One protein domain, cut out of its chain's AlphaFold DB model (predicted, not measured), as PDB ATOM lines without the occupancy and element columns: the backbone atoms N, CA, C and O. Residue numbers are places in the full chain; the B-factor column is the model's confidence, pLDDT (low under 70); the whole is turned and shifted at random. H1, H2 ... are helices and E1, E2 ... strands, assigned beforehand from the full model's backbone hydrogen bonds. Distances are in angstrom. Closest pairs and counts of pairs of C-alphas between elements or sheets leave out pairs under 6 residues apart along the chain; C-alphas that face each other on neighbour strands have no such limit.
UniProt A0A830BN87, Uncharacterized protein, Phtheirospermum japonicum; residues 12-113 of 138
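This is residues 12 to 113 of the 138 residues of an uncharacterized protein of Phtheirospermum japonicum (UniProt A0A830BN87). With little regular structure, a small twisted sheet of five strands stands between a hairpin, E1 and E2, whose loop sticks out at residues 33 to 38, and loops with short H1 at the other end. The 102 printed residues, mostly strand by class, hold H1, then E1 to E7; the mixed sheet runs E4, E3, E5, E6, E7. It is loose, radius of gyration of the C-alphas 16.1 A, spanning 47 by 37 by 22 A.

Start at H1, residues 12 to 15, too short for any O i to N i+4 pair and not on the sheet. Next find the antiparallel hairpin E1, residues 28 to 30, and E2, residues 41 to 43, with N 29 and O 42 2.8 A apart. E3, residues 51 to 55, and E4, residues 61 to 64, form an antiparallel hairpin (N 54 and O 61, 2.8 A). E5, residues 75 to 78, is parallel to E3, with N 77 and O 53 2.8 A apart. E5, E6, residues 101 to 104, and E7, residues 109 to 112, form a meander, each the antiparallel neighbour of the one before: N 103 and O 76, and N 104 and O 109, are 2.8 A apart.

Find C-alpha 12 at (24.936, 30.653, 15.599), where H1 begins. E3 runs 12.5 A; E7 ends at C-alpha 112, (29.528, 6.661, 2.700).

The farthest C-alphas, of Glu 35 and Asp 91, are 49.7 A apart. The printed part has no cut; links H1 to E1 and E5 to E6 are long. Residues 12 to 18 and 82 to 91 have pLDDT under 70.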
ATOM      1  N   LYS A  12      23.746  30.252  16.357       48.66
ATOM      2  CA  LYS A  12      24.936  30.653  15.599       48.66
ATOM      3  C   LYS A  12      26.261  30.284  16.276       48.66
ATOM      4  O   LYS A  12      27.232  30.037  15.577       48.66
ATOM      5  N   SER A  13      26.324  30.241  17.613       50.72
ATOM      6  CA  SER A  13      27.569  29.962  18.354       50.72
ATOM      7  C   SER A  13      27.823  28.463  18.566       50.72
ATOM      8  O   SER A  13      28.951  28.055  18.851       50.72
ATOM      9  N   ARG A  14      26.778  27.633  18.430       51.00
ATOM     10  CA  ARG A  14      26.857  26.170  18.591       51.00
ATOM     11  C   ARG A  14      27.112  25.440  17.277       51.00
ATOM     12  O   ARG A  14      27.792  24.418  17.310       51.00
ATOM     13  N   ILE A  15      26.606  25.973  16.163       55.12
ATOM     14  CA  ILE A  15      26.797  25.419  14.813       55.12
ATOM     15  C   ILE A  15      28.267  25.451  14.380       55.12
ATOM     16  O   ILE A  15      28.698  24.529  13.700       55.12
ATOM     17  N   ASP A  16      29.038  26.443  14.840       56.00
ATOM     18  CA  ASP A  16      30.465  26.616  14.517       56.00
ATOM     19  C   ASP A  16      31.419  25.849  15.468       56.00
ATOM     20  O   ASP A  16      32.638  25.897  15.297       56.00
ATOM     21  N   ARG A  17      30.902  25.139  16.490       58.59
ATOM     22  CA  ARG A  17      31.741  24.485  17.517       58.59
ATOM     23  C   ARG A  17      31.868  22.967  17.426       58.59
ATOM     24  O   ARG A  17      32.790  22.438  18.045       58.59
ATOM     25  N   TYR A  18      30.983  22.264  16.723       69.19
ATOM     26  CA  TYR A  18      30.971  20.798  16.726       69.19
ATOM     27  C   TYR A  18      30.648  20.212  15.348       69.19
ATOM     28  O   TYR A  18      29.787  20.749  14.651       69.19
ATOM     29  N   PRO A  19      31.288  19.084  14.974       74.12
ATOM     30  CA  PRO A  19      30.934  18.365  13.759       74.12
ATOM     31  C   PRO A  19      29.494  17.849  13.845       74.12
ATOM     32  O   PRO A  19      28.959  17.600  14.932       74.12
ATOM     33  N   TYR A  20      28.884  17.651  12.687       79.94
ATOM     34  CA  TYR A  20      27.516  17.174  12.541       79.94
ATOM     35  C   TYR A  20      27.470  16.076  11.485       79.94
ATOM     36  O   TYR A  20      28.450  15.798  10.797       79.94
ATOM     37  N   LYS A  21      26.326  15.406  11.402       84.56
ATOM     38  CA  LYS A  21      26.052  14.454  10.337       84.56
ATOM     39  C   LYS A  21      24.567  14.414  10.042       84.56
ATOM     40  O   LYS A  21      23.750  14.527  10.961       84.56
ATOM     41  N   THR A  22      24.239  14.159   8.791       89.50
ATOM     42  CA  THR A  22      22.891  13.807   8.379       89.50
ATOM     43  C   THR A  22      22.521  12.453   8.986       89.50
ATOM     44  O   THR A  22      23.343  11.537   9.064       89.50
ATOM     45  N   ILE A  23      21.283  12.332   9.468       91.38
ATOM     46  CA  ILE A  23      20.742  11.085  10.041       91.38
ATOM     47  C   ILE A  23      19.549  10.535   9.254       91.38
ATOM     48  O   ILE A  23      19.178   9.384   9.452       91.38
ATOM     49  N   GLY A  24      18.964  11.340   8.368       93.81
ATOM     50  CA  GLY A  24      17.806  10.970   7.571       93.81
ATOM     51  C   GLY A  24      17.225  12.168   6.831       93.81
ATOM     52  O   GLY A  24      17.723  13.287   6.961       93.81
ATOM     53  N   PHE A  25      16.172  11.906   6.063       95.00
ATOM     54  CA  PHE A  25      15.452  12.893   5.268       95.00
ATOM     55  C   PHE A  25      13.952  12.647   5.370       95.00
ATOM     56  O   PHE A  25      13.509  11.508   5.221       95.00
ATOM     57  N   ASP A  26      13.200  13.733   5.521       94.75
ATOM     58  CA  ASP A  26      11.763  13.761   5.285       94.75
ATOM     59  C   ASP A  26      11.510  14.392   3.919       94.75
ATOM     60  O   ASP A  26      11.895  15.539   3.671       94.75
ATOM     61  N   VAL A  27      10.908  13.630   3.002       94.81
ATOM     62  CA  VAL A  27      10.655  14.095   1.636       94.81
ATOM     63  C   VAL A  27       9.167  14.297   1.436       94.81
ATOM     64  O   VAL A  27       8.355  13.402   1.661       94.81
ATOM     65  N   HIS A  28       8.825  15.486   0.956       93.12
ATOM     66  CA  HIS A  28       7.463  15.857   0.626       93.12
ATOM     67  C   HIS A  28       7.343  16.179  -0.861       93.12
ATOM     68  O   HIS A  28       8.166  16.899  -1.431       93.12
ATOM     69  N   LYS A  29       6.286  15.670  -1.491       91.69
ATOM     70  CA  LYS A  29       5.886  16.033  -2.844       91.69
ATOM     71  C   LYS A  29       4.892  17.185  -2.780       91.69
ATOM     72  O   LYS A  29       3.852  17.078  -2.132       91.69
ATOM     73  N   ILE A  30       5.218  18.261  -3.492       91.81
ATOM     74  CA  ILE A  30       4.354  19.435  -3.632       91.81
ATOM     75  C   ILE A  30       3.420  19.229  -4.827       91.81
ATOM     76  O   ILE A  30       3.894  19.057  -5.955       91.81
ATOM     77  N   ASN A  31       2.111  19.290  -4.593       91.44
ATOM     78  CA  ASN A  31       1.100  19.400  -5.636       91.44
ATOM     79  C   ASN A  31       0.770  20.881  -5.860       91.44
ATOM     80  O   ASN A  31       0.126  21.515  -5.032       91.44
ATOM     81  N   ARG A  32       1.237  21.449  -6.975       90.25
ATOM     82  CA  ARG A  32       1.040  22.879  -7.275       90.25
ATOM     83  C   ARG A  32      -0.365  23.214  -7.764       90.25
ATOM     84  O   ARG A  32      -0.711  24.389  -7.785       90.25
ATOM     85  N   ASP A  33      -1.126  22.198  -8.149       92.50
ATOM     86  CA  ASP A  33      -2.486  22.350  -8.659       92.50
ATOM     87  C   ASP A  33      -3.535  22.152  -7.550       92.50
ATOM     88  O   ASP A  33      -4.729  22.177  -7.827       92.50
ATOM     89  N   ALA A  34      -3.102  21.930  -6.304       89.69
ATOM     90  CA  ALA A  34      -3.993  21.780  -5.163       89.69
ATOM     91  C   ALA A  34      -4.716  23.097  -4.843       89.69
ATOM     92  O   ALA A  34      -4.100  24.165  -4.806       89.69
ATOM     93  N   GLU A  35      -6.023  23.008  -4.589       86.75
ATOM     94  CA  GLU A  35      -6.845  24.156  -4.189       86.75
ATOM     95  C   GLU A  35      -6.722  24.447  -2.684       86.75
ATOM     96  O   GLU A  35      -6.806  25.603  -2.266       86.75
ATOM     97  N   GLU A  36      -6.463  23.411  -1.881       86.75
ATOM     98  CA  GLU A  36      -6.275  23.491  -0.432       86.75
ATOM     99  C   GLU A  36      -4.815  23.212  -0.035       86.75
ATOM    100  O   GLU A  36      -4.129  22.378  -0.626       86.75
ATOM    101  N   GLU A  37      -4.328  23.897   1.006       77.12
ATOM    102  CA  GLU A  37      -2.935  23.776   1.472       77.12
ATOM    103  C   GLU A  37      -2.604  22.356   1.969       77.12
ATOM    104  O   GLU A  37      -1.515  21.848   1.702       77.12
ATOM    105  N   GLU A  38      -3.565  21.685   2.613       80.12
ATOM    106  CA  GLU A  38      -3.427  20.302   3.099       80.12
ATOM    107  C   GLU A  38      -3.291  19.282   1.952       80.12
ATOM    108  O   GLU A  38      -2.653  18.244   2.117       80.12
ATOM    109  N   GLU A  39      -3.818  19.595   0.765       82.31
ATOM    110  CA  GLU A  39      -3.683  18.774  -0.447       82.31
ATOM    111  C   GLU A  39      -2.421  19.121  -1.259       82.31
ATOM    112  O   GLU A  39      -1.995  18.366  -2.142       82.31
ATOM    113  N   GLY A  40      -1.807  20.268  -0.960       88.50
ATOM    114  CA  GLY A  40      -0.622  20.782  -1.636       88.50
ATOM    115  C   GLY A  40       0.672  20.078  -1.242       88.50
ATOM    116  O   GLY A  40       1.671  20.217  -1.953       88.50
ATOM    117  N   LEU A  41       0.681  19.308  -0.148       92.44
ATOM    118  CA  LEU A  41       1.879  18.655   0.376       92.44
ATOM    119  C   LEU A  41       1.604  17.209   0.808       92.44
ATOM    120  O   LEU A  41       0.840  16.955   1.729       92.44
ATOM    121  N   SER A  42       2.297  16.247   0.196       91.00
ATOM    122  CA  SER A  42       2.199  14.825   0.562       91.00
ATOM    123  C   SER A  42       3.551  14.285   1.006       91.00
ATOM    124  O   SER A  42       4.554  14.478   0.320       91.00
ATOM    125  N   TYR A  43       3.601  13.630   2.165       92.69
ATOM    126  CA  TYR A  43       4.805  12.931   2.615       92.69
ATOM    127  C   TYR A  43       5.031  11.677   1.768       92.69
ATOM    128  O   TYR A  43       4.095  10.918   1.514       92.69
ATOM    129  N   LEU A  44       6.268  11.458   1.326       93.31
ATOM    130  CA  LEU A  44       6.657  10.241   0.624       93.31
ATOM    131  C   LEU A  44       7.187   9.243   1.649       93.31
ATOM    132  O   LEU A  44       8.283   9.422   2.150       93.31
ATOM    133  N   GLU A  45       6.447   8.191   1.976       89.88
ATOM    134  CA  GLU A  45       6.859   7.296   3.067       89.88
ATOM    135  C   GLU A  45       8.062   6.422   2.670       89.88
ATOM    136  O   GLU A  45       9.132   6.518   3.274       89.88
ATOM    137  N   ASP A  46       7.940   5.667   1.575       85.06
ATOM    138  CA  ASP A  46       8.878   4.568   1.285       85.06
ATOM    139  C   ASP A  46       9.592   4.661  -0.070       85.06
ATOM    140  O   ASP A  46      10.529   3.906  -0.339       85.06
ATOM    141  N   SER A  47       9.157   5.558  -0.955       93.00
ATOM    142  CA  SER A  47       9.591   5.576  -2.357       93.00
ATOM    143  C   SER A  47       9.807   6.992  -2.872       93.00
ATOM    144  O   SER A  47       9.056   7.907  -2.545       93.00
ATOM    145  N   LEU A  48      10.813   7.142  -3.735       95.44
ATOM    146  CA  LEU A  48      11.040   8.337  -4.551       95.44
ATOM    147  C   LEU A  48      10.705   8.060  -6.024       95.44
ATOM    148  O   LEU A  48      11.260   8.692  -6.916       95.44
ATOM    149  N   ASP A  49       9.859   7.065  -6.289       93.00
ATOM    150  CA  ASP A  49       9.450   6.619  -7.626       93.00
ATOM    151  C   ASP A  49      10.641   6.273  -8.539       93.00
ATOM    152  O   ASP A  49      10.654   6.542  -9.741       93.00
ATOM    153  N   GLY A  50      11.686   5.678  -7.953       93.31
ATOM    154  CA  GLY A  50      12.910   5.311  -8.664       93.31
ATOM    155  C   GLY A  50      13.829   6.492  -8.996       93.31
ATOM    156  O   GLY A  50      14.798   6.319  -9.740       93.31
ATOM    157  N   LEU A  51      13.561   7.683  -8.453       95.19
ATOM    158  CA  LEU A  51      14.450   8.833  -8.583       95.19
ATOM    159  C   LEU A  51      15.709   8.663  -7.727       95.19
ATOM    160  O   LEU A  51      15.674   8.141  -6.609       95.19
ATOM    161  N   ALA A  52      16.814   9.168  -8.267       95.12
ATOM    162  CA  ALA A  52      18.014   9.510  -7.526       95.12
ATOM    163  C   ALA A  52      18.035  11.034  -7.356       95.12
ATOM    164  O   ALA A  52      18.103  11.779  -8.339       95.12
ATOM    165  N   MET A  53      17.933  11.496  -6.113       95.25
ATOM    166  CA  MET A  53      17.977  12.913  -5.767       95.25
ATOM    167  C   MET A  53      19.397  13.312  -5.382       95.25
ATOM    168  O   MET A  53      20.098  12.564  -4.712       95.25
ATOM    169  N   PHE A  54      19.801  14.505  -5.785       94.06
ATOM    170  CA  PHE A  54      21.062  15.133  -5.432       94.06
ATOM    171  C   PHE A  54      20.737  16.388  -4.637       94.06
ATOM    172  O   PHE A  54      20.057  17.278  -5.147       94.06
ATOM    173  N   VAL A  55      21.192  16.439  -3.390       93.38
ATOM    174  CA  VAL A  55      20.961  17.549  -2.460       93.38
ATOM    175  C   VAL A  55      22.312  18.083  -2.024       93.38
ATOM    176  O   VAL A  55      23.205  17.318  -1.671       93.38
ATOM    177  N   GLY A  56      22.532  19.385  -2.109       89.44
ATOM    178  CA  GLY A  56      23.845  19.926  -1.787       89.44
ATOM    179  C   GLY A  56      23.908  21.438  -1.795       89.44
ATOM    180  O   GLY A  56      22.919  22.123  -2.052       89.44
ATOM    181  N   LEU A  57      25.108  21.950  -1.525       82.38
ATOM    182  CA  LEU A  57      25.359  23.360  -1.241       82.38
ATOM    183  C   LEU A  57      24.996  24.309  -2.392       82.38
ATOM    184  O   LEU A  57      24.597  25.447  -2.146       82.38
ATOM    185  N   ASN A  58      25.174  23.878  -3.642       84.31
ATOM    186  CA  ASN A  58      25.000  24.737  -4.810       84.31
ATOM    187  C   ASN A  58      23.611  24.617  -5.447       84.31
ATOM    188  O   ASN A  58      22.923  25.620  -5.607       84.31
ATOM    189  N   HIS A  59      23.208  23.413  -5.839       85.50
ATOM    190  CA  HIS A  59      21.890  23.147  -6.396       85.50
ATOM    191  C   HIS A  59      21.447  21.740  -6.024       85.50
ATOM    192  O   HIS A  59      22.264  20.874  -5.716       85.50
ATOM    193  N   SER A  60      20.134  21.537  -6.065       90.69
ATOM    194  CA  SER A  60      19.522  20.224  -5.907       90.69
ATOM    195  C   SER A  60      18.784  19.853  -7.185       90.69
ATOM    196  O   SER A  60      18.204  20.718  -7.843       90.69
ATOM    197  N   PHE A  61      18.826  18.580  -7.556       92.00
ATOM    198  CA  PHE A  61      18.143  18.059  -8.737       92.00
ATOM    199  C   PHE A  61      17.811  16.581  -8.549       92.00
ATOM    200  O   PHE A  61      18.352  15.920  -7.669       92.00
ATOM    201  N   ALA A  62      16.916  16.055  -9.377       92.50
ATOM    202  CA  ALA A  62      16.570  14.642  -9.381       92.50
ATOM    203  C   ALA A  62      16.654  14.102 -10.805       92.50
ATOM    204  O   ALA A  62      16.278  14.782 -11.760       92.50
ATOM    205  N   VAL A  63      17.136  12.873 -10.939       92.38
ATOM    206  CA  VAL A  63      17.171  12.146 -12.210       92.38
ATOM    207  C   VAL A  63      16.561  10.768 -12.022       92.38
ATOM    208  O   VAL A  63      16.590  10.200 -10.931       92.38
ATOM    209  N   SER A  64      16.012  10.209 -13.096       92.81
ATOM    210  CA  SER A  64      15.601   8.810 -13.078       92.81
ATOM    211  C   SER A  64      16.838   7.918 -12.984       92.81
ATOM    212  O   SER A  64      17.727   8.012 -13.833       92.81
ATOM    213  N   ALA A  65      16.894   7.038 -11.981       90.25
ATOM    214  CA  ALA A  65      18.036   6.141 -11.809       90.25
ATOM    215  C   ALA A  65      18.175   5.138 -12.967       90.25
ATOM    216  O   ALA A  65      19.274   4.683 -13.261       90.25
ATOM    217  N   THR A  66      17.087   4.827 -13.680       86.12
ATOM    218  CA  THR A  66      17.131   3.942 -14.857       86.12
ATOM    219  C   THR A  66      17.743   4.613 -16.086       86.12
ATOM    220  O   THR A  66      18.236   3.921 -16.973       86.12
ATOM    221  N   ALA A  67      17.735   5.948 -16.146       80.75
ATOM    222  CA  ALA A  67      18.306   6.714 -17.252       80.75
ATOM    223  C   ALA A  67      19.824   6.940 -17.112       80.75
ATOM    224  O   ALA A  67      20.471   7.330 -18.083       80.75
ATOM    225  N   ALA A  68      20.398   6.707 -15.926       73.31
ATOM    226  CA  ALA A  68      21.803   6.963 -15.632       73.31
ATOM    227  C   ALA A  68      22.468   5.729 -15.007       73.31
ATOM    228  O   ALA A  68      22.167   5.336 -13.881       73.31
ATOM    229  N   ASN A  69      23.413   5.125 -15.731       77.56
ATOM    230  CA  ASN A  69      24.153   3.968 -15.232       77.56
ATOM    231  C   ASN A  69      24.894   4.302 -13.926       77.56
ATOM    232  O   ASN A  69      25.623   5.290 -13.854       77.56
ATOM    233  N   GLY A  70      24.762   3.427 -12.928       84.69
ATOM    234  CA  GLY A  70      25.497   3.516 -11.660       84.69
ATOM    235  C   GLY A  70      24.781   4.274 -10.540       84.69
ATOM    236  O   GLY A  70      25.321   4.329  -9.436       84.69
ATOM    237  N   LEU A  71      23.581   4.814 -10.781       90.88
ATOM    238  CA  LEU A  71      22.757   5.396  -9.722       90.88
ATOM    239  C   LEU A  71      21.893   4.340  -9.032       90.88
ATOM    240  O   LEU A  71      21.363   3.427  -9.667       90.88
ATOM    241  N   GLN A  72      21.732   4.495  -7.721       92.44
ATOM    242  CA  GLN A  72      20.799   3.708  -6.929       92.44
ATOM    243  C   GLN A  72      19.406   4.356  -7.014       92.44
ATOM    244  O   GLN A  72      19.284   5.565  -6.796       92.44
ATOM    245  N   PRO A  73      18.347   3.600  -7.364       94.25
ATOM    246  CA  PRO A  73      16.981   4.112  -7.298       94.25
ATOM    247  C   PRO A  73      16.592   4.394  -5.843       94.25
ATOM    248  O   PRO A  73      17.160   3.806  -4.924       94.25
ATOM    249  N   ASN A  74      15.608   5.272  -5.634       95.88
ATOM    250  CA  ASN A  74      15.109   5.627  -4.301       95.88
ATOM    251  C   ASN A  74      16.236   6.059  -3.354       95.88
ATOM    252  O   ASN A  74      16.307   5.618  -2.212       95.88
ATOM    253  N   SER A  75      17.155   6.884  -3.852       95.88
ATOM    254  CA  SER A  75      18.340   7.292  -3.099       95.88
ATOM    255  C   SER A  75      18.521   8.802  -3.123       95.88
ATOM    256  O   SER A  75      18.219   9.459  -4.121       95.88
ATOM    257  N   ILE A  76      19.042   9.346  -2.027       96.25
ATOM    258  CA  ILE A  76      19.411  10.756  -1.900       96.25
ATOM    259  C   ILE A  76      20.924  10.829  -1.726       96.25
ATOM    260  O   ILE A  76      21.474  10.446  -0.695       96.25
ATOM    261  N   TYR A  77      21.598  11.324  -2.751       94.56
ATOM    262  CA  TYR A  77      23.005  11.677  -2.729       94.56
ATOM    263  C   TYR A  77      23.112  13.071  -2.130       94.56
ATOM    264  O   TYR A  77      22.579  14.029  -2.692       94.56
ATOM    265  N   PHE A  78      23.787  13.199  -0.993       93.19
ATOM    266  CA  PHE A  78      23.902  14.479  -0.310       93.19
ATOM    267  C   PHE A  78      25.353  14.914  -0.138       93.19
ATOM    268  O   PHE A  78      26.247  14.092   0.069       93.19
ATOM    269  N   THR A  79      25.568  16.221  -0.241       90.75
ATOM    270  CA  THR A  79      26.768  16.900   0.250       90.75
ATOM    271  C   THR A  79      26.395  17.806   1.409       90.75
ATOM    272  O   THR A  79      25.223  18.118   1.617       90.75
ATOM    273  N   ASP A  80      27.428  18.308   2.070       86.06
ATOM    274  CA  ASP A  80      27.317  19.173   3.227       86.06
ATOM    275  C   ASP A  80      26.401  20.399   2.996       86.06
ATOM    276  O   ASP A  80      26.334  20.961   1.893       86.06
ATOM    277  N   GLU A  81      25.678  20.802   4.040       75.50
ATOM    278  CA  GLU A  81      24.675  21.867   4.015       75.50
ATOM    279  C   GLU A  81      25.339  23.255   4.122       75.50
ATOM    280  O   GLU A  81      26.379  23.447   4.757       75.50
ATOM    281  N   ARG A  82      24.766  24.255   3.437       67.56
ATOM    282  CA  ARG A  82      25.400  25.572   3.257       67.56
ATOM    283  C   ARG A  82      25.525  26.370   4.554       67.56
ATOM    284  O   ARG A  82      26.489  27.120   4.696       67.56
ATOM    285  N   LEU A  83      24.530  26.308   5.436       64.69
ATOM    286  CA  LEU A  83      24.532  27.044   6.700       64.69
ATOM    287  C   LEU A  83      25.510  26.429   7.702       64.69
ATOM    288  O   LEU A  83      26.071  27.165   8.510       64.69
ATOM    289  N   LEU A  84      25.726  25.117   7.620       64.75
ATOM    290  CA  LEU A  84      26.604  24.376   8.512       64.75
ATOM    291  C   LEU A  84      28.061  24.290   8.013       64.75
ATOM    292  O   LEU A  84      28.971  24.138   8.826       64.75
ATOM    293  N   SER A  85      28.314  24.453   6.706       65.31
ATOM    294  CA  SER A  85      29.669  24.498   6.143       65.31
ATOM    295  C   SER A  85      30.291  25.902   6.285       65.31
ATOM    296  O   SER A  85      29.901  26.823   5.554       65.31
ATOM    297  N   PRO A  86      31.321  26.099   7.137       64.88
ATOM    298  CA  PRO A  86      31.939  27.407   7.341       64.88
ATOM    299  C   PRO A  86      32.512  27.959   6.035       64.88
ATOM    300  O   PRO A  86      33.126  27.233   5.243       64.88
ATOM    301  N   SER A  87      32.373  29.271   5.820       64.50
ATOM    302  CA  SER A  87      32.959  29.933   4.651       64.50
ATOM    303  C   SER A  87      34.475  29.729   4.620       64.50
ATOM    304  O   SER A  87      35.120  29.707   5.670       64.50
ATOM    305  N   GLY A  88      35.058  29.593   3.421       62.22
ATOM    306  CA  GLY A  88      36.488  29.302   3.193       62.22
ATOM    307  C   GLY A  88      37.498  30.228   3.890       62.22
ATOM    308  O   GLY A  88      38.683  29.944   3.863       62.22
ATOM    309  N   TRP A  89      37.028  31.308   4.517       62.12
ATOM    310  CA  TRP A  89      37.806  32.340   5.208       62.12
ATOM    311  C   TRP A  89      37.827  32.188   6.744       62.12
ATOM    312  O   TRP A  89      38.364  33.046   7.438       62.12
ATOM    313  N   ARG A  90      37.172  31.155   7.293       69.50
ATOM    314  CA  ARG A  90      37.120  30.838   8.735       69.50
ATOM    315  C   ARG A  90      38.238  29.865   9.116       69.50
ATOM    316  O   ARG A  90      38.015  28.660   9.071       69.50
ATOM    317  N   ASP A  91      39.425  30.353   9.454       68.88
ATOM    318  CA  ASP A  91      40.564  29.489   9.831       68.88
ATOM    319  C   ASP A  91      40.429  28.879  11.238       68.88
ATOM    320  O   ASP A  91      41.159  27.961  11.605       68.88
ATOM    321  N   ASP A  92      39.483  29.376  12.033       73.81
ATOM    322  CA  ASP A  92      39.169  28.905  13.378       73.81
ATOM    323  C   ASP A  92      38.324  27.620  13.399       73.81
ATOM    324  O   ASP A  92      38.193  26.993  14.453       73.81
ATOM    325  N   VAL A  93      37.789  27.197  12.244       74.19
ATOM    326  CA  VAL A  93      36.948  25.999  12.126       74.19
ATOM    327  C   VAL A  93      37.658  24.890  11.348       74.19
ATOM    328  O   VAL A  93      37.960  25.016  10.160       74.19
ATOM    329  N   ASN A  94      37.869  23.758  12.028       76.50
ATOM    330  CA  ASN A  94      38.613  22.602  11.511       76.50
ATOM    331  C   ASN A  94      37.745  21.524  10.833       76.50
ATOM    332  O   ASN A  94      38.281  20.506  10.393       76.50
ATOM    333  N   TYR A  95      36.432  21.738  10.714       77.69
ATOM    334  CA  TYR A  95      35.488  20.831  10.046       77.69
ATOM    335  C   TYR A  95      34.645  21.562   8.987       77.69
ATOM    336  O   TYR A  95      34.705  22.787   8.868       77.69
ATOM    337  N   GLY A  96      33.897  20.801   8.184       81.25
ATOM    338  CA  GLY A  96      33.077  21.300   7.075       81.25
ATOM    339  C   GLY A  96      33.393  20.598   5.754       81.25
ATOM    340  O   GLY A  96      34.521  20.156   5.523       81.25
ATOM    341  N   GLY A  97      32.379  20.458   4.905       82.69
ATOM    342  CA  GLY A  97      32.419  19.671   3.671       82.69
ATOM    343  C   GLY A  97      32.407  18.152   3.887       82.69
ATOM    344  O   GLY A  97      32.488  17.409   2.920       82.69
ATOM    345  N   HIS A  98      32.341  17.700   5.137       83.38
ATOM    346  CA  HIS A  98      32.489  16.313   5.574       83.38
ATOM    347  C   HIS A  98      31.197  15.491   5.546       83.38
ATOM    348  O   HIS A  98      31.267  14.267   5.442       83.38
ATOM    349  N   ASP A  99      30.034  16.137   5.651       86.75
ATOM    350  CA  ASP A  99      28.748  15.442   5.688       86.75
ATOM    351  C   ASP A  99      28.310  15.083   4.264       86.75
ATOM    352  O   ASP A  99      27.579  15.815   3.602       86.75
ATOM    353  N   ILE A 100      28.848  13.976   3.754       89.25
ATOM    354  CA  ILE A 100      28.588  13.473   2.405       89.25
ATOM    355  C   ILE A 100      28.173  12.010   2.504       89.25
ATOM    356  O   ILE A 100      28.833  11.202   3.164       89.25
ATOM    357  N   GLY A 101      27.113  11.637   1.799       92.19
ATOM    358  CA  GLY A 101      26.619  10.272   1.848       92.19
ATOM    359  C   GLY A 101      25.584   9.959   0.785       92.19
ATOM    360  O   GLY A 101      25.197  10.800  -0.029       92.19
ATOM    361  N   ILE A 102      25.165   8.700   0.802       94.62
ATOM    362  CA  ILE A 102      24.027   8.200   0.042       94.62
ATOM    363  C   ILE A 102      23.020   7.686   1.061       94.62
ATOM    364  O   ILE A 102      23.310   6.745   1.807       94.62
ATOM    365  N   PHE A 103      21.859   8.327   1.118       95.56
ATOM    366  CA  PHE A 103      20.726   7.868   1.903       95.56
ATOM    367  C   PHE A 103      19.856   6.956   1.045       95.56
ATOM    368  O   PHE A 103      19.288   7.395   0.046       95.56
ATOM    369  N   ASP A 104      19.755   5.695   1.447       95.50
ATOM    370  CA  ASP A 104      18.777   4.753   0.914       95.50
ATOM    371  C   ASP A 104      17.408   5.122   1.491       95.50
ATOM    372  O   ASP A 104      17.168   4.982   2.695       95.50
ATOM    373  N   TYR A 105      16.520   5.629   0.636       96.12
ATOM    374  CA  TYR A 105      15.221   6.134   1.060       96.12
ATOM    375  C   TYR A 105      14.275   5.030   1.521       96.12
ATOM    376  O   TYR A 105      13.390   5.293   2.332       96.12
ATOM    377  N   GLN A 106      14.462   3.809   1.025       93.12
ATOM    378  CA  GLN A 106      13.610   2.676   1.352       93.12
ATOM    379  C   GLN A 106      14.028   2.052   2.687       93.12
ATOM    380  O   GLN A 106      13.198   1.821   3.559       93.12
ATOM    381  N   ASN A 107      15.327   1.811   2.871       94.69
ATOM    382  CA  ASN A 107      15.869   1.184   4.077       94.69
ATOM    383  C   ASN A 107      16.169   2.191   5.199       94.69
ATOM    384  O   ASN A 107      16.489   1.786   6.317       94.69
ATOM    385  N   LYS A 108      16.084   3.498   4.910       94.25
ATOM    386  CA  LYS A 108      16.402   4.606   5.828       94.25
ATOM    387  C   LYS A 108      17.822   4.507   6.397       94.25
ATOM    388  O   LYS A 108      18.077   4.827   7.558       94.25
ATOM    389  N   THR A 109      18.766   4.063   5.567       94.69
ATOM    390  CA  THR A 109      20.177   3.893   5.940       94.69
ATOM    391  C   THR A 109      21.073   4.868   5.196       94.69
ATOM    392  O   THR A 109      20.838   5.161   4.028       94.69
ATOM    393  N   ILE A 110      22.149   5.310   5.844       93.31
ATOM    394  CA  ILE A 110      23.185   6.142   5.221       93.31
ATOM    395  C   ILE A 110      24.420   5.289   4.960       93.31
ATOM    396  O   ILE A 110      24.929   4.628   5.866       93.31
ATOM    397  N   SER A 111      24.922   5.353   3.731       91.38
ATOM    398  CA  SER A 111      26.213   4.794   3.343       91.38
ATOM    399  C   SER A 111      27.199   5.907   2.952       91.38
ATOM    400  O   SER A 111      26.774   6.979   2.505       91.38
ATOM    401  N   PRO A 112      28.518   5.698   3.133       85.75
ATOM    402  CA  PRO A 112      29.528   6.661   2.700       85.75
ATOM    403  C   PRO A 112      29.493   6.891   1.185       85.75
ATOM    404  O   PRO A 112      29.308   5.954   0.409       85.75
ATOM    405  N   CYS A 113      29.749   8.127   0.760       76.19
ATOM    406  CA  CYS A 113      29.782   8.519  -0.647       76.19
ATOM    407  C   CYS A 113      31.191   8.983  -1.029       76.19
ATOM    408  O   CYS A 113      31.598  10.089  -0.683       76.19
TER     409      CYS A 113